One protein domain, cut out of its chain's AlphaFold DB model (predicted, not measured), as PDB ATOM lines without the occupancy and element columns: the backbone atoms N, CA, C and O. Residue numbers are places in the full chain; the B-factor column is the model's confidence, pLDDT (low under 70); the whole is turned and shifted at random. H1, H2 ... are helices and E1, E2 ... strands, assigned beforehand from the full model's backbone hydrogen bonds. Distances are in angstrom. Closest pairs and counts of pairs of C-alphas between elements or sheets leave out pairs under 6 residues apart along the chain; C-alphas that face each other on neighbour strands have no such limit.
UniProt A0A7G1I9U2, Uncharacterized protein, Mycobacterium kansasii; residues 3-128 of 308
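Overview. This is residues 3 to 128 of the 308 residues of an uncharacterized protein of Mycobacterium kansasii (UniProt A0A7G1I9U2). With little regular structure, a small sandwich of two sheets face to face, E1-E2-E3 and E4-E5, stands beside a ribbon in which E6 runs on into E7, paired with E9 and E8; H1 packs on E8. The printed part has 126 residues, 48 in named elements, class mixed: E1 to E8, H1, E9, H2, the sheets antiparallel. It is only just compact, close to loose: radius of gyration of the C-alphas 16.5 A, spans 46 by 36 by 36 A.

Along the chain. E1 is residues 3 to 5, from C-alpha 3 at (-53.304, 31.926, -39.071); E2 10 to 13; E3 20 to 22; E4 24 to 28, 13.6 A; E5 33 to 37, 13.1 A; E6 48 to 51; E7 53 to 55; E8 83 to 85; H1 102 to 110, 12.5 A; E9 118 to 121; H2 122 to 126, ending with C-alpha 126 at (-58.390, 51.453, -40.702).

Arrangement. E1, E2 and E3 form a meander, successive antiparallel hairpins: N 4 to O 11, 2.9 A; N 12 to O 21, 2.8 A. Hairpin E4-E5 has N 26 to O 35, 2.9 A; E6-E9, N 49 to O 120, 2.9 A; hairpin E7-E8, N 53 to O 85, 3.0 A. The closest C-alphas of E8 and H1, Val 84 and Gln 104, are 6.9 A apart. In H1 and H2 every O i to N i+4 pair is within hydrogen-bond range.

Size, cuts and confidence. The farthest C-alphas, Glu 71 and Ala 127, are 47.8 A apart. E7 to E8 and E8 to H1 are long links. The printed part has no cut; no printed residue is under 70 in pLDDT.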
ATOM      1  N   LEU A   3     -52.642  32.260 -37.816       96.31
ATOM      2  CA  LEU A   3     -53.304  31.926 -39.071       96.31
ATOM      3  C   LEU A   3     -52.389  30.985 -39.850       96.31
ATOM      4  O   LEU A   3     -51.274  31.364 -40.197       96.31
ATOM      5  N   LEU A   4     -52.867  29.775 -40.121       95.94
ATOM      6  CA  LEU A   4     -52.197  28.839 -41.011       95.94
ATOM      7  C   LEU A   4     -52.874  28.884 -42.379       95.94
ATOM      8  O   LEU A   4     -54.095  28.753 -42.453       95.94
ATOM      9  N   VAL A   5     -52.090  29.045 -43.444       95.56
ATOM     10  CA  VAL A   5     -52.577  29.090 -44.830       95.56
ATOM     11  C   VAL A   5     -51.730  28.162 -45.691       95.56
ATOM     12  O   VAL A   5     -50.505  28.178 -45.612       95.56
ATOM     13  N   SER A   6     -52.385  27.363 -46.526       94.12
ATOM     14  CA  SER A   6     -51.768  26.522 -47.547       94.12
ATOM     15  C   SER A   6     -52.597  26.561 -48.832       94.12
ATOM     16  O   SER A   6     -53.695  27.115 -48.869       94.12
ATOM     17  N   GLY A   7     -52.116  25.899 -49.887       90.69
ATOM     18  CA  GLY A   7     -52.889  25.731 -51.121       90.69
ATOM     19  C   GLY A   7     -54.145  24.861 -50.994       90.69
ATOM     20  O   GLY A   7     -54.854  24.691 -51.979       90.69
ATOM     21  N   ARG A   8     -54.414  24.279 -49.817       92.38
ATOM     22  CA  ARG A   8     -55.576  23.406 -49.580       92.38
ATOM     23  C   ARG A   8     -56.509  23.904 -48.483       92.38
ATOM     24  O   ARG A   8     -57.650  23.447 -48.423       92.38
ATOM     25  N   SER A   9     -56.016  24.728 -47.559       93.81
ATOM     26  CA  SER A   9     -56.816  25.199 -46.433       93.81
ATOM     27  C   SER A   9     -56.282  26.499 -45.839       93.81
ATOM     28  O   SER A   9     -55.096  26.806 -45.949       93.81
ATOM     29  N   ALA A  10     -57.156  27.232 -45.149       96.38
ATOM     30  CA  ALA A  10     -56.755  28.250 -44.189       96.38
ATOM     31  C   ALA A  10     -57.522  28.071 -42.876       96.38
ATOM     32  O   ALA A  10     -58.717  27.754 -42.874       96.38
ATOM     33  N   ARG A  11     -56.830  28.245 -41.749       96.25
ATOM     34  CA  ARG A  11     -57.381  27.996 -40.411       96.25
ATOM     35  C   ARG A  11     -56.846  29.026 -39.425       96.25
ATOM     36  O   ARG A  11     -55.637  29.241 -39.351       96.25
ATOM     37  N   LEU A  12     -57.739  29.624 -38.646       97.19
ATOM     38  CA  LEU A  12     -57.380  30.437 -37.494       97.19
ATOM     39  C   LEU A  12     -57.277  29.539 -36.260       97.19
ATOM     40  O   LEU A  12     -58.232  28.848 -35.910       97.19
ATOM     41  N   ILE A  13     -56.125  29.556 -35.606       96.69
ATOM     42  CA  ILE A  13     -55.796  28.729 -34.450       96.69
ATOM     43  C   ILE A  13     -55.701  29.624 -33.216       96.69
ATOM     44  O   ILE A  13     -54.900  30.566 -33.158       96.69
ATOM     45  N   ASP A  14     -56.499  29.313 -32.203       95.56
ATOM     46  CA  ASP A  14     -56.312  29.858 -30.866       95.56
ATOM     47  C   ASP A  14     -55.169  29.102 -30.181       95.56
ATOM     48  O   ASP A  14     -55.257  27.906 -29.927       95.56
ATOM     49  N   LEU A  15     -54.070  29.798 -29.894       93.56
ATOM     50  CA  LEU A  15     -52.867  29.182 -29.328       93.56
ATOM     51  C   LEU A  15     -53.033  28.785 -27.852       93.56
ATOM     52  O   LEU A  15     -52.246  27.987 -27.349       93.56
ATOM     53  N   THR A  16     -54.039  29.316 -27.154       95.31
ATOM     54  CA  THR A  16     -54.334  28.968 -25.762       95.31
ATOM     55  C   THR A  16     -55.233  27.742 -25.689       95.31
ATOM     56  O   THR A  16     -54.958  26.829 -24.915       95.31
ATOM     57  N   THR A  17     -56.294  27.701 -26.496       96.06
ATOM     58  CA  THR A  17     -57.275  26.598 -26.472       96.06
ATOM     59  C   THR A  17     -56.977  25.488 -27.479       96.06
ATOM     60  O   THR A  17     -57.567  24.415 -27.386       96.06
ATOM     61  N   GLN A  18     -56.071  25.731 -28.431       94.69
ATOM     62  CA  GLN A  18     -55.738  24.858 -29.566       94.69
ATOM     63  C   GLN A  18     -56.914  24.602 -30.526       94.69
ATOM     64  O   GLN A  18     -56.861  23.708 -31.370       94.69
ATOM     65  N   VAL A  19     -57.983  25.402 -30.439       95.62
ATOM     66  CA  VAL A  19     -59.125  25.310 -31.354       95.62
ATOM     67  C   VAL A  19     -58.741  25.890 -32.715       95.62
ATOM     68  O   VAL A  19     -58.329  27.047 -32.815       95.62
ATOM     69  N   ALA A  20     -58.918  25.092 -33.769       95.38
ATOM     70  CA  ALA A  20     -58.704  25.495 -35.155       95.38
ATOM     71  C   ALA A  20     -60.044  25.744 -35.864       95.38
ATOM     72  O   ALA A  20     -60.830  24.823 -36.085       95.38
ATOM     73  N   THR A  21     -60.283  26.992 -36.259       95.94
ATOM     74  CA  THR A  21     -61.487  27.428 -36.974       95.94
ATOM     75  C   THR A  21     -61.160  27.616 -38.455       95.94
ATOM     76  O   THR A  21     -60.290  28.429 -38.774       95.94
ATOM     77  N   PRO A  22     -61.808  26.888 -39.383       96.12
ATOM     78  CA  PRO A  22     -61.635  27.124 -40.813       96.12
ATOM     79  C   PRO A  22     -62.018  28.557 -41.186       96.12
ATOM     80  O   PRO A  22     -63.010  29.085 -40.683       96.12
ATOM     81  N   VAL A  23     -61.252  29.165 -42.087       96.56
ATOM     82  CA  VAL A  23     -61.580  30.469 -42.672       96.56
ATOM     83  C   VAL A  23     -61.652  30.355 -44.189       96.56
ATOM     84  O   VAL A  23     -61.122  29.409 -44.780       96.56
ATOM     85  N   GLU A  24     -62.350  31.292 -44.823       96.56
ATOM     86  CA  GLU A  24     -62.434  31.328 -46.280       96.56
ATOM     87  C   GLU A  24     -61.034  31.516 -46.868       96.56
ATOM     88  O   GLU A  24     -60.240  32.319 -46.372       96.56
ATOM     89  N   HIS A  25     -60.722  30.752 -47.914       95.56
ATOM     90  CA  HIS A  25     -59.458  30.869 -48.620       95.56
ATOM     91  C   HIS A  25     -59.636  30.660 -50.115       95.56
ATOM     92  O   HIS A  25     -60.521  29.928 -50.557       95.56
ATOM     93  N   SER A  26     -58.751  31.281 -50.883       95.94
ATOM     94  CA  SER A  26     -58.665  31.100 -52.324       95.94
ATOM     95  C   SER A  26     -57.210  31.026 -52.759       95.94
ATOM     96  O   SER A  26     -56.349  31.714 -52.207       95.94
ATOM     97  N   VAL A  27     -56.950  30.209 -53.775       95.12
ATOM     98  CA  VAL A  27     -55.636  30.076 -54.402       95.12
ATOM     99  C   VAL A  27     -55.718  30.645 -55.805       95.12
ATOM    100  O   VAL A  27     -56.494  30.158 -56.625       95.12
ATOM    101  N   ASP A  28     -54.906  31.657 -56.083       92.62
ATOM    102  CA  ASP A  28     -54.715  32.172 -57.432       92.62
ATOM    103  C   ASP A  28     -53.402  31.599 -57.967       92.62
ATOM    104  O   ASP A  28     -52.314  32.066 -57.627       92.62
ATOM    105  N   LEU A  29     -53.505  30.527 -58.758       88.88
ATOM    106  CA  LEU A  29     -52.346  29.871 -59.364       88.88
ATOM    107  C   LEU A  29     -51.628  30.774 -60.386       88.88
ATOM    108  O   LEU A  29     -50.398  30.842 -60.314       88.88
ATOM    109  N   PRO A  30     -52.328  31.498 -61.289       86.25
ATOM    110  CA  PRO A  30     -51.696  32.511 -62.135       86.25
ATOM    111  C   PRO A  30     -50.898  33.565 -61.355       86.25
ATOM    112  O   PRO A  30     -49.756  33.850 -61.716       86.25
ATOM    113  N   ALA A  31     -51.466  34.116 -60.278       85.31
ATOM    114  CA  ALA A  31     -50.812  35.135 -59.455       85.31
ATOM    115  C   ALA A  31     -49.854  34.558 -58.396       85.31
ATOM    116  O   ALA A  31     -49.130  35.317 -57.755       85.31
ATOM    117  N   ARG A  32     -49.845  33.231 -58.205       87.00
ATOM    118  CA  ARG A  32     -49.044  32.497 -57.204       87.00
ATOM    119  C   ARG A  32     -49.261  33.014 -55.792       87.00
ATOM    120  O   ARG A  32     -48.318  33.211 -55.029       87.00
ATOM    121  N   SER A  33     -50.521  33.251 -55.461       89.50
ATOM    122  CA  SER A  33     -50.906  33.819 -54.180       89.50
ATOM    123  C   SER A  33     -51.978  32.981 -53.499       89.50
ATOM    124  O   SER A  33     -52.784  32.298 -54.139       89.50
ATOM    125  N   PHE A  34     -51.969  33.047 -52.173       91.88
ATOM    126  CA  PHE A  34     -53.010  32.507 -51.317       91.88
ATOM    127  C   PHE A  34     -53.666  33.686 -50.610       91.88
ATOM    128  O   PHE A  34     -52.972  34.537 -50.051       91.88
ATOM    129  N   LEU A  35     -54.992  33.730 -50.616       93.75
ATOM    130  CA  LEU A  35     -55.768  34.676 -49.828       93.75
ATOM    131  C   LEU A  35     -56.503  33.900 -48.744       93.75
ATOM    132  O   LEU A  35     -57.127  32.884 -49.038       93.75
ATOM    133  N   ALA A  36     -56.455  34.398 -47.513       95.50
ATOM    134  CA  ALA A  36     -57.278  33.921 -46.412       95.50
ATOM    135  C   ALA A  36     -58.071  35.102 -45.847       95.50
ATOM    136  O   ALA A  36     -57.494  36.137 -45.513       95.50
ATOM    137  N   GLN A  37     -59.390  34.957 -45.752       95.81
ATOM    138  CA  GLN A  37     -60.281  35.995 -45.247       95.81
ATOM    139  C   GLN A  37     -60.734  35.634 -43.836       95.81
ATOM    140  O   GLN A  37     -61.474  34.674 -43.633       95.81
ATOM    141  N   VAL A  38     -60.291  36.414 -42.851       95.38
ATOM    142  CA  VAL A  38     -60.679  36.239 -41.447       95.38
ATOM    143  C   VAL A  38     -61.798  37.231 -41.123       95.38
ATOM    144  O   VAL A  38     -61.550  38.440 -41.146       95.38
ATOM    145  N   PRO A  39     -63.028  36.773 -40.824       95.00
ATOM    146  CA  PRO A  39     -64.108  37.683 -40.475       95.00
ATOM    147  C   PRO A  39     -63.806  38.426 -39.171       95.00
ATOM    148  O   PRO A  39     -63.395  37.823 -38.179       95.00
ATOM    149  N   ARG A  40     -64.108  39.726 -39.146       93.69
ATOM    150  CA  ARG A  40     -63.990  40.590 -37.956       93.69
ATOM    151  C   ARG A  40     -64.778  40.077 -36.744       93.69
ATOM    152  O   ARG A  40     -64.368  40.260 -35.607       93.69
ATOM    153  N   SER A  41     -65.872  39.353 -36.985       94.25
ATOM    154  CA  SER A  41     -66.649  38.683 -35.935       94.25
ATOM    155  C   SER A  41     -65.915  37.520 -35.256       94.25
ATOM    156  O   SER A  41     -66.318  37.115 -34.172       94.25
ATOM    157  N   VAL A  42     -64.886  36.955 -35.896       92.44
ATOM    158  CA  VAL A  42     -64.060  35.860 -35.357       92.44
ATOM    159  C   VAL A  42     -62.804  36.414 -34.693       92.44
ATOM    160  O   VAL A  42     -62.428  35.972 -33.611       92.44
ATOM    161  N   LEU A  43     -62.154  37.384 -35.336       93.12
ATOM    162  CA  LEU A  43     -60.983  38.057 -34.796       93.12
ATOM    163  C   LEU A  43     -61.021  39.529 -35.186       93.12
ATOM    164  O   LEU A  43     -60.801  39.877 -36.345       93.12
ATOM    165  N   GLU A  44     -61.280  40.380 -34.200       93.25
ATOM    166  CA  GLU A  44     -61.356  41.817 -34.409       93.25
ATOM    167  C   GLU A  44     -59.966  42.458 -34.262       93.25
ATOM    168  O   GLU A  44     -59.383  42.404 -33.173       93.25
ATOM    169  N   PRO A  45     -59.401  43.064 -35.323       92.62
ATOM    170  CA  PRO A  45     -58.139  43.778 -35.221       92.62
ATOM    171  C   PRO A  45     -58.317  45.128 -34.524       92.62
ATOM    172  O   PRO A  45     -58.987  46.018 -35.048       92.62
ATOM    173  N   THR A  46     -57.688  45.286 -33.359       92.31
ATOM    174  CA  THR A  46     -57.683  46.532 -32.575       92.31
ATOM    175  C   THR A  46     -56.279  46.877 -32.090       92.31
ATOM    176  O   THR A  46     -55.537  45.976 -31.683       92.31
ATOM    177  N   GLY A  47     -55.943  48.169 -32.050       93.88
ATOM    178  CA  GLY A  47     -54.677  48.659 -31.509       93.88
ATOM    179  C   GLY A  47     -53.461  48.187 -32.310       93.88
ATOM    180  O   GLY A  47     -53.484  48.141 -33.542       93.88
ATOM    181  N   THR A  48     -52.386  47.828 -31.605       97.12
ATOM    182  CA  THR A  48     -51.124  47.395 -32.219       97.12
ATOM    183  C   THR A  48     -50.886  45.913 -31.988       97.12
ATOM    184  O   THR A  48     -50.885  45.445 -30.852       97.12
ATOM    185  N   TRP A  49     -50.654  45.175 -33.069       96.25
ATOM    186  CA  TRP A  49     -50.295  43.762 -33.019       96.25
ATOM    187  C   TRP A  49     -48.816  43.566 -33.309       96.25
ATOM    188  O   TRP A  49     -48.273  44.182 -34.221       96.25
ATOM    189  N   THR A  50     -48.187  42.638 -32.595       96.81
ATOM    190  CA  THR A  50     -46.882  42.093 -32.980       96.81
ATOM    191  C   THR A  50     -47.114  40.897 -33.893       96.81
ATOM    192  O   THR A  50     -47.568  39.846 -33.439       96.81
ATOM    193  N   VAL A  51     -46.820  41.057 -35.179       96.38
ATOM    194  CA  VAL A  51     -47.029  40.031 -36.204       96.38
ATOM    195  C   VAL A  51     -45.709  39.345 -36.528       96.38
ATOM    196  O   VAL A  51     -44.683  40.001 -36.708       96.38
ATOM    197  N   ARG A  52     -45.759  38.016 -36.622       96.00
ATOM    198  CA  ARG A  52     -44.664  37.151 -37.065       96.00
ATOM    199  C   ARG A  52     -45.159  36.294 -38.216       96.00
ATOM    200  O   ARG A  52     -46.337  35.936 -38.243       96.00
ATOM    201  N   LEU A  53     -44.267  35.960 -39.135       95.94
ATOM    202  CA  LEU A  53     -44.574  35.102 -40.271       95.94
ATOM    203  C   LEU A  53     -43.500  34.025 -40.374       95.94
ATOM    204  O   LEU A  53     -42.312  34.331 -40.382       95.94
ATOM    205  N   ALA A  54     -43.930  32.776 -40.490       95.00
ATOM    206  CA  ALA A  54     -43.069  31.644 -40.788       95.00
ATOM    207  C   ALA A  54     -43.552  30.988 -42.081       95.00
ATOM    208  O   ALA A  54     -44.757  30.927 -42.332       95.00
ATOM    209  N   ALA A  55     -42.617  30.502 -42.889       94.38
ATOM    210  CA  ALA A  55     -42.910  29.812 -44.135       94.38
ATOM    211  C   ALA A  55     -42.172  28.475 -44.205       94.38
ATOM    212  O   ALA A  55     -41.042  28.333 -43.734       94.38
ATOM    213  N   GLY A  56     -42.817  27.502 -44.840       93.88
ATOM    214  CA  GLY A  56     -42.286  26.172 -45.079       93.88
ATOM    215  C   GLY A  56     -43.165  25.392 -46.049       93.88
ATOM    216  O   GLY A  56     -44.184  25.902 -46.524       93.88
ATOM    217  N   LEU A  57     -42.763  24.163 -46.361       92.81
ATOM    218  CA  LEU A  57     -43.534  23.284 -47.236       92.81
ATOM    219  C   LEU A  57     -44.798  22.813 -46.516       92.81
ATOM    220  O   LEU A  57     -44.748  22.489 -45.337       92.81
ATOM    221  N   ALA A  58     -45.936  22.765 -47.205       94.06
ATOM    222  CA  ALA A  58     -47.166  22.234 -46.622       94.06
ATOM    223  C   ALA A  58     -47.108  20.700 -46.538       94.06
ATOM    224  O   ALA A  58     -46.670  20.038 -47.480       94.06
ATOM    225  N   ASN A  59     -47.593  20.127 -45.435       94.06
ATOM    226  CA  ASN A  59     -47.801  18.684 -45.324       94.06
ATOM    227  C   ASN A  59     -48.911  18.206 -46.290       94.06
ATOM    228  O   ASN A  59     -49.670  19.001 -46.850       94.06
ATOM    229  N   ALA A  60     -49.043  16.888 -46.475       92.88
ATOM    230  CA  ALA A  60     -50.022  16.317 -47.409       92.88
ATOM    231  C   ALA A  60     -51.486  16.689 -47.080       92.88
ATOM    232  O   ALA A  60     -52.319  16.798 -47.984       92.88
ATOM    233  N   ALA A  61     -51.797  16.901 -45.798       91.69
ATOM    234  CA  ALA A  61     -53.117  17.325 -45.335       91.69
ATOM    235  C   ALA A  61     -53.388  18.824 -45.582       91.69
ATOM    236  O   ALA A  61     -54.546  19.238 -45.650       91.69
ATOM    237  N   GLY A  62     -52.341  19.630 -45.780       90.44
ATOM    238  CA  GLY A  62     -52.419  21.078 -45.934       90.44
ATOM    239  C   GLY A  62     -52.785  21.818 -44.645       90.44
ATOM    240  O   GLY A  62     -53.282  22.944 -44.728       90.44
ATOM    241  N   ASP A  63     -52.578  21.193 -43.485       91.25
ATOM    242  CA  ASP A  63     -52.917  21.704 -42.151       91.25
ATOM    243  C   ASP A  63     -51.707  21.840 -41.214       91.25
ATOM    244  O   ASP A  63     -51.869  22.096 -40.021       91.25
ATOM    245  N   GLY A  64     -50.499  21.747 -41.768       92.75
ATOM    246  CA  GLY A  64     -49.245  22.010 -41.074       92.75
ATOM    247  C   GLY A  64     -48.065  22.071 -42.039       92.75
ATOM    248  O   GLY A  64     -48.227  21.907 -43.253       92.75
ATOM    249  N   PHE A  65     -46.873  22.290 -41.491       94.44
ATOM    250  CA  PHE A  65     -45.634  22.206 -42.255       94.44
ATOM    251  C   PHE A  65     -45.165  20.751 -42.381       94.44
ATOM    252  O   PHE A  65     -45.194  19.998 -41.406       94.44
ATOM    253  N   ALA A  66     -44.747  20.360 -43.581       94.50
ATOM    254  CA  ALA A  66     -44.026  19.120 -43.826       94.50
ATOM    255  C   ALA A  66     -42.659  19.157 -43.135       94.50
ATOM    256  O   ALA A  66     -42.084  20.232 -42.967       94.50
ATOM    257  N   ASP A  67     -42.145  17.984 -42.772       92.00
ATOM    258  CA  ASP A  67     -40.819  17.861 -42.170       92.00
ATOM    259  C   ASP A  67     -39.738  18.441 -43.081       92.00
ATOM    260  O   ASP A  67     -39.793  18.277 -44.302       92.00
ATOM    261  N   VAL A  68     -38.752  19.102 -42.471       89.56
ATOM    262  CA  VAL A  68     -37.522  19.521 -43.149       89.56
ATOM    263  C   VAL A  68     -36.520  18.372 -43.016       89.56
ATOM    264  O   VAL A  68     -36.098  18.060 -41.903       89.56
ATOM    265  N   PRO A  69     -36.140  17.697 -44.112       87.06
ATOM    266  CA  PRO A  69     -35.187  16.596 -44.049       87.06
ATOM    267  C   PRO A  69     -33.802  17.038 -43.551       87.06
ATOM    268  O   PRO A  69     -33.361  18.158 -43.810       87.06
ATOM    269  N   ALA A  70     -33.068  16.129 -42.901       86.06
ATOM    270  CA  ALA A  70     -31.703  16.395 -42.431       86.06
ATOM    271  C   ALA A  70     -30.733  16.748 -43.578       86.06
ATOM    272  O   ALA A  70     -29.818  17.546 -43.390       86.06
ATOM    273  N   GLU A  71     -30.958  16.214 -44.784       86.62
ATOM    274  CA  GLU A  71     -30.199  16.577 -45.997       86.62
ATOM    275  C   GLU A  71     -30.396  18.042 -46.422       86.62
ATOM    276  O   GLU A  71     -29.556  18.603 -47.120       86.62
ATOM    277  N   HIS A  72     -31.463  18.685 -45.938       82.19
ATOM    278  CA  HIS A  72     -31.742  20.109 -46.101       82.19
ATOM    279  C   HIS A  72     -31.366  20.937 -44.859       82.19
ATOM    280  O   HIS A  72     -31.779  22.086 -44.735       82.19
ATOM    281  N   GLY A  73     -30.554  20.377 -43.953       78.56
ATOM    282  CA  GLY A  73     -29.919  21.105 -42.851       78.56
ATOM    283  C   GLY A  73     -30.694  21.130 -41.532       78.56
ATOM    284  O   GLY A  73     -30.247  21.787 -40.594       78.56
ATOM    285  N   ALA A  74     -31.818  20.414 -41.426       84.50
ATOM    286  CA  ALA A  74     -32.574  20.345 -40.179       84.50
ATOM    287  C   ALA A  74     -31.825  19.572 -39.083       84.50
ATOM    288  O   ALA A  74     -31.333  18.461 -39.303       84.50
ATOM    289  N   LEU A  75     -31.791  20.136 -37.875       84.31
ATOM    290  CA  LEU A  75     -31.310  19.465 -36.666       84.31
ATOM    291  C   LEU A  75     -32.470  18.814 -35.895       84.31
ATOM    292  O   LEU A  75     -33.609  19.285 -35.970       84.31
ATOM    293  N   PRO A  76     -32.207  17.761 -35.096       82.75
ATOM    294  CA  PRO A  76     -33.231  17.150 -34.256       82.75
ATOM    295  C   PRO A  76     -33.931  18.175 -33.352       82.75
ATOM    296  O   PRO A  76     -33.278  18.899 -32.605       82.75
ATOM    297  N   GLY A  77     -35.265  18.202 -33.400       80.00
ATOM    298  CA  GLY A  77     -36.089  19.094 -32.579       80.00
ATOM    299  C   GLY A  77     -36.274  20.509 -33.134       80.00
ATOM    300  O   GLY A  77     -36.959  21.306 -32.495       80.00
ATOM    301  N   GLN A  78     -35.711  20.828 -34.304       83.81
ATOM    302  CA  GLN A  78     -35.990  22.099 -34.971       83.81
ATOM    303  C   GLN A  78     -37.421  22.146 -35.527       83.81
ATOM    304  O   GLN A  78     -37.971  21.113 -35.921       83.81
ATOM    305  N   PRO A  79     -38.043  23.339 -35.567       84.75
ATOM    306  CA  PRO A  79     -39.347  23.507 -36.188       84.75
ATOM    307  C   PRO A  79     -39.266  23.285 -37.703       84.75
ATOM    308  O   PRO A  79     -38.268  23.612 -38.341       84.75
ATOM    309  N   ASN A  80     -40.368  22.813 -38.286       91.25
ATOM    310  CA  ASN A  80     -40.519  22.564 -39.722       91.25
ATOM    311  C   ASN A  80     -40.675  23.865 -40.541       91.25
ATOM    312  O   ASN A  80     -41.652  24.067 -41.258       91.25
ATOM    313  N   VAL A  81     -39.745  24.802 -40.379       91.50
ATOM    314  CA  VAL A  81     -39.805  26.157 -40.932       91.50
ATOM    315  C   VAL A  81     -38.534  26.425 -41.727       91.50
ATOM    316  O   VAL A  81     -37.433  26.230 -41.228       91.50
ATOM    317  N   TYR A  82     -38.692  26.917 -42.954       90.19
ATOM    318  CA  TYR A  82     -37.577  27.276 -43.836       90.19
ATOM    319  C   TYR A  82     -37.191  28.754 -43.726       90.19
ATOM    320  O   TYR A  82     -36.059  29.131 -44.024       90.19
ATOM    321  N   ASN A  83     -38.137  29.622 -43.365       92.50
ATOM    322  CA  ASN A  83     -37.922  31.065 -43.372       92.50
ATOM    323  C   ASN A  83     -38.813  31.765 -42.350       92.50
ATOM    324  O   ASN A  83     -39.951  31.339 -42.128       92.50
ATOM    325  N   VAL A  84     -38.322  32.868 -41.787       94.19
ATOM    326  CA  VAL A  84     -39.121  33.755 -40.940       94.19
ATOM    327  C   VAL A  84     -38.998  35.212 -41.370       94.19
ATOM    328  O   VAL A  84     -37.935  35.713 -41.745       94.19
ATOM    329  N   ALA A  85     -40.125  35.909 -41.288       94.06
ATOM    330  CA  ALA A  85     -40.219  37.354 -41.390       94.06
ATOM    331  C   ALA A  85     -40.763  37.907 -40.057       94.06
ATOM    332  O   ALA A  85     -41.503  37.230 -39.344       94.06
ATOM    333  N   PHE A  86     -40.449  39.138 -39.670       93.56
ATOM    334  CA  PHE A  86     -39.847  40.215 -40.460       93.56
ATOM    335  C   PHE A  86     -38.392  40.454 -40.060       93.56
ATOM    336  O   PHE A  86     -38.070  40.419 -38.878       93.56
ATOM    337  N   ARG A  87     -37.526  40.692 -41.049       90.31
ATOM    338  CA  ARG A  87     -36.087  40.907 -40.866       90.31
ATOM    339  C   ARG A  87     -35.707  42.307 -41.318       90.31
ATOM    340  O   ARG A  87     -36.192  42.781 -42.345       90.31
ATOM    341  N   THR A  88     -34.834  42.953 -40.562       88.38
ATOM    342  CA  THR A  88     -34.255  44.254 -40.906       88.38
ATOM    343  C   THR A  88     -32.805  44.100 -41.348       88.38
ATOM    344  O   THR A  88     -32.129  43.135 -40.990       88.38
ATOM    345  N   HIS A  89     -32.302  45.086 -42.094       81.00
ATOM    346  CA  HIS A  89     -30.885  45.145 -42.454       81.00
ATOM    347  C   HIS A  89     -29.965  45.155 -41.218       81.00
ATOM    348  O   HIS A  89     -28.870  44.602 -41.248       81.00
ATOM    349  N   ASP A  90     -30.418  45.740 -40.106       85.12
ATOM    350  CA  ASP A  90     -29.625  45.791 -38.882       85.12
ATOM    351  C   ASP A  90     -29.499  44.443 -38.173       85.12
ATOM    352  O   ASP A  90     -28.456  44.192 -37.563       85.12
ATOM    353  N   GLN A  91     -30.522  43.591 -38.280       91.12
ATOM    354  CA  GLN A  91     -30.509  42.221 -37.757       91.12
ATOM    355  C   GLN A  91     -29.616  41.305 -38.599       91.12
ATOM    356  O   GLN A  91     -28.892  40.478 -38.056       91.12
ATOM    357  N   GLU A  92     -29.618  41.482 -39.921       91.38
ATOM    358  CA  GLU A  92     -28.849  40.657 -40.855       91.38
ATOM    359  C   GLU A  92     -27.610  41.406 -41.355       91.38
ATOM    360  O   GLU A  92     -27.586  41.977 -42.449       91.38
ATOM    361  N   LYS A  93     -26.544  41.399 -40.542       89.06
ATOM    362  CA  LYS A  93     -25.273  42.029 -40.925       89.06
ATOM    363  C   LYS A  93     -24.718  41.366 -42.194       89.06
ATOM    364  O   LYS A  93     -24.652  40.140 -42.238       89.06
ATOM    365  N   PRO A  94     -24.291  42.146 -43.206       87.69
ATOM    366  CA  PRO A  94     -23.995  41.605 -44.530       87.69
ATOM    367  C   PRO A  94     -22.658  40.861 -44.618       87.69
ATOM    368  O   PRO A  94     -22.508  40.011 -45.491       87.69
ATOM    369  N   HIS A  95     -21.684  41.157 -43.749       91.56
ATOM    370  CA  HIS A  95     -20.349  40.558 -43.831       91.56
ATOM    371  C   HIS A  95     -20.414  39.032 -43.678       91.56
ATOM    372  O   HIS A  95     -20.922  38.534 -42.678       91.56
ATOM    373  N   LEU A  96     -19.893  38.308 -44.674       92.81
ATOM    374  CA  LEU A  96     -19.970  36.845 -44.794       92.81
ATOM    375  C   LEU A  96     -21.404  36.271 -44.770       92.81
ATOM    376  O   LEU A  96     -21.586  35.088 -44.500       92.81
ATOM    377  N   ASN A  97     -22.410  37.087 -45.094       92.81
ATOM    378  CA  ASN A  97     -23.828  36.732 -45.066       92.81
ATOM    379  C   ASN A  97     -24.473  37.025 -46.430       92.81
ATOM    380  O   ASN A  97     -25.089  38.068 -46.654       92.81
ATOM    381  N   PHE A  98     -24.280  36.105 -47.375       92.75
ATOM    382  CA  PHE A  98     -24.635  36.313 -48.782       92.75
ATOM    383  C   PHE A  98     -26.150  36.314 -49.047       92.75
ATOM    384  O   PHE A  98     -26.587  36.912 -50.028       92.75
ATOM    385  N   TRP A  99     -26.956  35.703 -48.176       90.88
ATOM    386  CA  TRP A  99     -28.414  35.612 -48.341       90.88
ATOM    387  C   TRP A  99     -29.207  36.297 -47.225       90.88
ATOM    388  O   TRP A  99     -30.436  36.215 -47.205       90.88
ATOM    389  N   SER A 100     -28.518  37.033 -46.344       90.81
ATOM    390  CA  SER A 100     -29.130  37.721 -45.202       90.81
ATOM    391  C   SER A 100     -29.961  36.764 -44.341       90.81
ATOM    392  O   SER A 100     -31.103  37.069 -44.002       90.81
ATOM    393  N   ASP A 101     -29.418  35.581 -44.055       91.94
ATOM    394  CA  ASP A 101     -30.096  34.481 -43.362       91.94
ATOM    395  C   ASP A 101     -29.326  33.934 -42.150       91.94
ATOM    396  O   ASP A 101     -29.807  33.017 -41.482       91.94
ATOM    397  N   ALA A 102     -28.161  34.494 -41.821       92.75
ATOM    398  CA  ALA A 102     -27.339  34.028 -40.708       92.75
ATOM    399  C   ALA A 102     -28.031  34.192 -39.342       92.75
ATOM    400  O   ALA A 102     -28.059  33.244 -38.550       92.75
ATOM    401  N   ALA A 103     -28.609  35.367 -39.054       93.81
ATOM    402  CA  ALA A 103     -29.313  35.591 -37.787       93.81
ATOM    403  C   ALA A 103     -30.599  34.756 -37.730       93.81
ATOM    404  O   ALA A 103     -30.897  34.120 -36.717       93.81
ATOM    405  N   GLN A 104     -31.313  34.674 -38.855       92.69
ATOM    406  CA  GLN A 104     -32.468  33.799 -39.014       92.69
ATOM    407  C   GLN A 104     -32.147  32.331 -38.687       92.69
ATOM    408  O   GLN A 104     -32.868  31.693 -37.919       92.69
ATOM    409  N   ALA A 105     -31.078  31.785 -39.267       90.56
ATOM    410  CA  ALA A 105     -30.672  30.399 -39.061       90.56
ATOM    411  C   ALA A 105     -30.304  30.133 -37.592       90.56
ATOM    412  O   ALA A 105     -30.686  29.101 -37.030       90.56
ATOM    413  N   ALA A 106     -29.623  31.082 -36.940       91.44
ATOM    414  CA  ALA A 106     -29.299  30.998 -35.518       91.44
ATOM    415  C   ALA A 106     -30.561  30.975 -34.634       91.44
ATOM    416  O   ALA A 106     -30.659  30.144 -33.731       91.44
ATOM    417  N   ALA A 107     -31.548  31.822 -34.926       92.38
ATOM    418  CA  ALA A 107     -32.813  31.874 -34.194       92.38
ATOM    419  C   ALA A 107     -33.690  30.629 -34.396       92.38
ATOM    420  O   ALA A 107     -34.292  30.117 -33.455       92.38
ATOM    421  N   LEU A 108     -33.743  30.093 -35.621       90.12
ATOM    422  CA  LEU A 108     -34.416  28.817 -35.883       90.12
ATOM    423  C   LEU A 108     -33.730  27.667 -35.136       90.12
ATOM    424  O   LEU A 108     -34.404  26.775 -34.625       90.12
ATOM    425  N   THR A 109     -32.403  27.722 -35.014       88.31
ATOM    426  CA  THR A 109     -31.627  26.747 -34.241       88.31
ATOM    427  C   THR A 109     -31.879  26.858 -32.738       88.31
ATOM    428  O   THR A 109     -31.966  25.832 -32.069       88.31
ATOM    429  N   SER A 110     -32.007  28.073 -32.198       90.44
ATOM    430  CA  SER A 110     -32.311  28.289 -30.777       90.44
ATOM    431  C   SER A 110     -33.781  28.035 -30.428       90.44
ATOM    432  O   SER A 110     -34.101  27.825 -29.259       90.44
ATOM    433  N   GLY A 111     -34.671  28.050 -31.426       88.94
ATOM    434  CA  GLY A 111     -36.118  27.955 -31.247       88.94
ATOM    435  C   GLY A 111     -36.779  29.271 -30.820       88.94
ATOM    436  O   GLY A 111     -37.969  29.270 -30.510       88.94
ATOM    437  N   ASP A 112     -36.042  30.386 -30.814       92.06
ATOM    438  CA  ASP A 112     -36.558  31.706 -30.454       92.06
ATOM    439  C   ASP A 112     -36.414  32.697 -31.612       92.06
ATOM    440  O   ASP A 112     -35.345  33.246 -31.864       92.06
ATOM    441  N   VAL A 113     -37.533  32.958 -32.288       92.75
ATOM    442  CA  VAL A 113     -37.653  33.931 -33.386       92.75
ATOM    443  C   VAL A 113     -38.327  35.229 -32.929       92.75
ATOM    444  O   VAL A 113     -38.910  35.959 -33.734       92.75
ATOM    445  N   SER A 114     -38.315  35.522 -31.625       93.06
ATOM    446  CA  SER A 114     -39.046  36.658 -31.051       93.06
ATOM    447  C   SER A 114     -38.630  38.003 -31.638       93.06
ATOM    448  O   SER A 114     -39.486  38.889 -31.726       93.06
ATOM    449  N   GLU A 115     -37.372  38.133 -32.066       93.50
ATOM    450  CA  GLU A 115     -36.825  39.331 -32.710       93.50
ATOM    451  C   GLU A 115     -37.358  39.573 -34.132       93.50
ATOM    452  O   GLU A 115     -37.363  40.711 -34.599       93.50
ATOM    453  N   PHE A 116     -37.853  38.536 -34.814       95.75
ATOM    454  CA  PHE A 116     -38.360  38.641 -36.181       95.75
ATOM    455  C   PHE A 116     -39.852  38.926 -36.178       95.75
ATOM    456  O   PHE A 116     -40.693  38.033 -36.291       95.75
ATOM    457  N   ALA A 117     -40.195  40.198 -36.011       96.50
ATOM    458  CA  ALA A 117     -41.573  40.646 -35.924       96.50
ATOM    459  C   ALA A 117     -41.747  42.058 -36.483       96.50
ATOM    460  O   ALA A 117     -40.805  42.842 -36.557       96.50
ATOM    461  N   VAL A 118     -42.986  42.401 -36.822       95.69
ATOM    462  CA  VAL A 118     -43.378  43.773 -37.158       95.69
ATOM    463  C   VAL A 118     -44.553  44.206 -36.292       95.69
ATOM    464  O   VAL A 118     -45.452  43.416 -35.994       95.69
ATOM    465  N   ALA A 119     -44.554  45.474 -35.891       95.69
ATOM    466  CA  ALA A 119     -45.702  46.093 -35.248       95.69
ATOM    467  C   ALA A 119     -46.698  46.569 -36.317       95.69
ATOM    468  O   ALA A 119     -46.395  47.469 -37.099       95.69
ATOM    469  N   VAL A 120     -47.897  45.991 -36.334       95.62
ATOM    470  CA  VAL A 120     -49.002  46.404 -37.207       95.62
ATOM    471  C   VAL A 120     -49.975  47.252 -36.401       95.62
ATOM    472  O   VAL A 120     -50.615  46.755 -35.476       95.62
ATOM    473  N   GLN A 121     -50.081  48.533 -36.751       96.06
ATOM    474  CA  GLN A 121     -51.000  49.481 -36.117       96.06
ATOM    475  C   GLN A 121     -52.326  49.490 -36.883       96.06
ATOM    476  O   GLN A 121     -52.455  50.152 -37.915       96.06
ATOM    477  N   TRP A 122     -53.307  48.734 -36.396       95.31
ATOM    478  CA  TRP A 122     -54.576  48.534 -37.097       95.31
ATOM    479  C   TRP A 122     -55.418  49.799 -37.199       95.31
ATOM    480  O   TRP A 122     -56.097  49.983 -38.205       95.31
ATOM    481  N   ASP A 123     -55.312  50.702 -36.227       94.50
ATOM    482  CA  ASP A 123     -56.036  51.975 -36.250       94.50
ATOM    483  C   ASP A 123     -55.580  52.850 -37.433       94.50
ATOM    484  O   ASP A 123     -56.411  53.425 -38.139       94.50
ATOM    485  N   ARG A 124     -54.273  52.859 -37.735       94.88
ATOM    486  CA  ARG A 124     -53.705  53.576 -38.892       94.88
ATOM    487  C   ARG A 124     -54.134  52.950 -40.219       94.88
ATOM    488  O   ARG A 124     -54.481  53.663 -41.160       94.88
ATOM    489  N   LEU A 125     -54.153  51.613 -40.287       93.56
ATOM    490  CA  LEU A 125     -54.655  50.882 -41.456       93.56
ATOM    491  C   LEU A 125     -56.147  51.156 -41.692       93.56
ATOM    492  O   LEU A 125     -56.553  51.418 -42.824       93.56
ATOM    493  N   ALA A 126     -56.962  51.149 -40.634       92.81
ATOM    494  CA  ALA A 126     -58.390  51.453 -40.702       92.81
ATOM    495  C   ALA A 126     -58.651  52.901 -41.149       92.81
ATOM    496  O   ALA A 126     -59.558  53.146 -41.946       92.81
ATOM    497  N   ALA A 127     -57.815  53.842 -40.702       95.25
ATOM    498  CA  ALA A 127     -57.825  55.234 -41.143       95.25
ATOM    499  C   ALA A 127     -57.288  55.441 -42.575       95.25
ATOM    500  O   ALA A 127     -57.352  56.558 -43.089       95.25
ATOM    501  N   ARG A 128     -56.805  54.379 -43.244       96.06
ATOM    502  CA  ARG A 128     -56.184  54.416 -44.584       96.06
ATOM    503  C   ARG A 128     -55.012  55.391 -44.665       96.06
ATOM    504  O   ARG A 128     -54.796  56.035 -45.692       96.06
TER     505      ARG A 128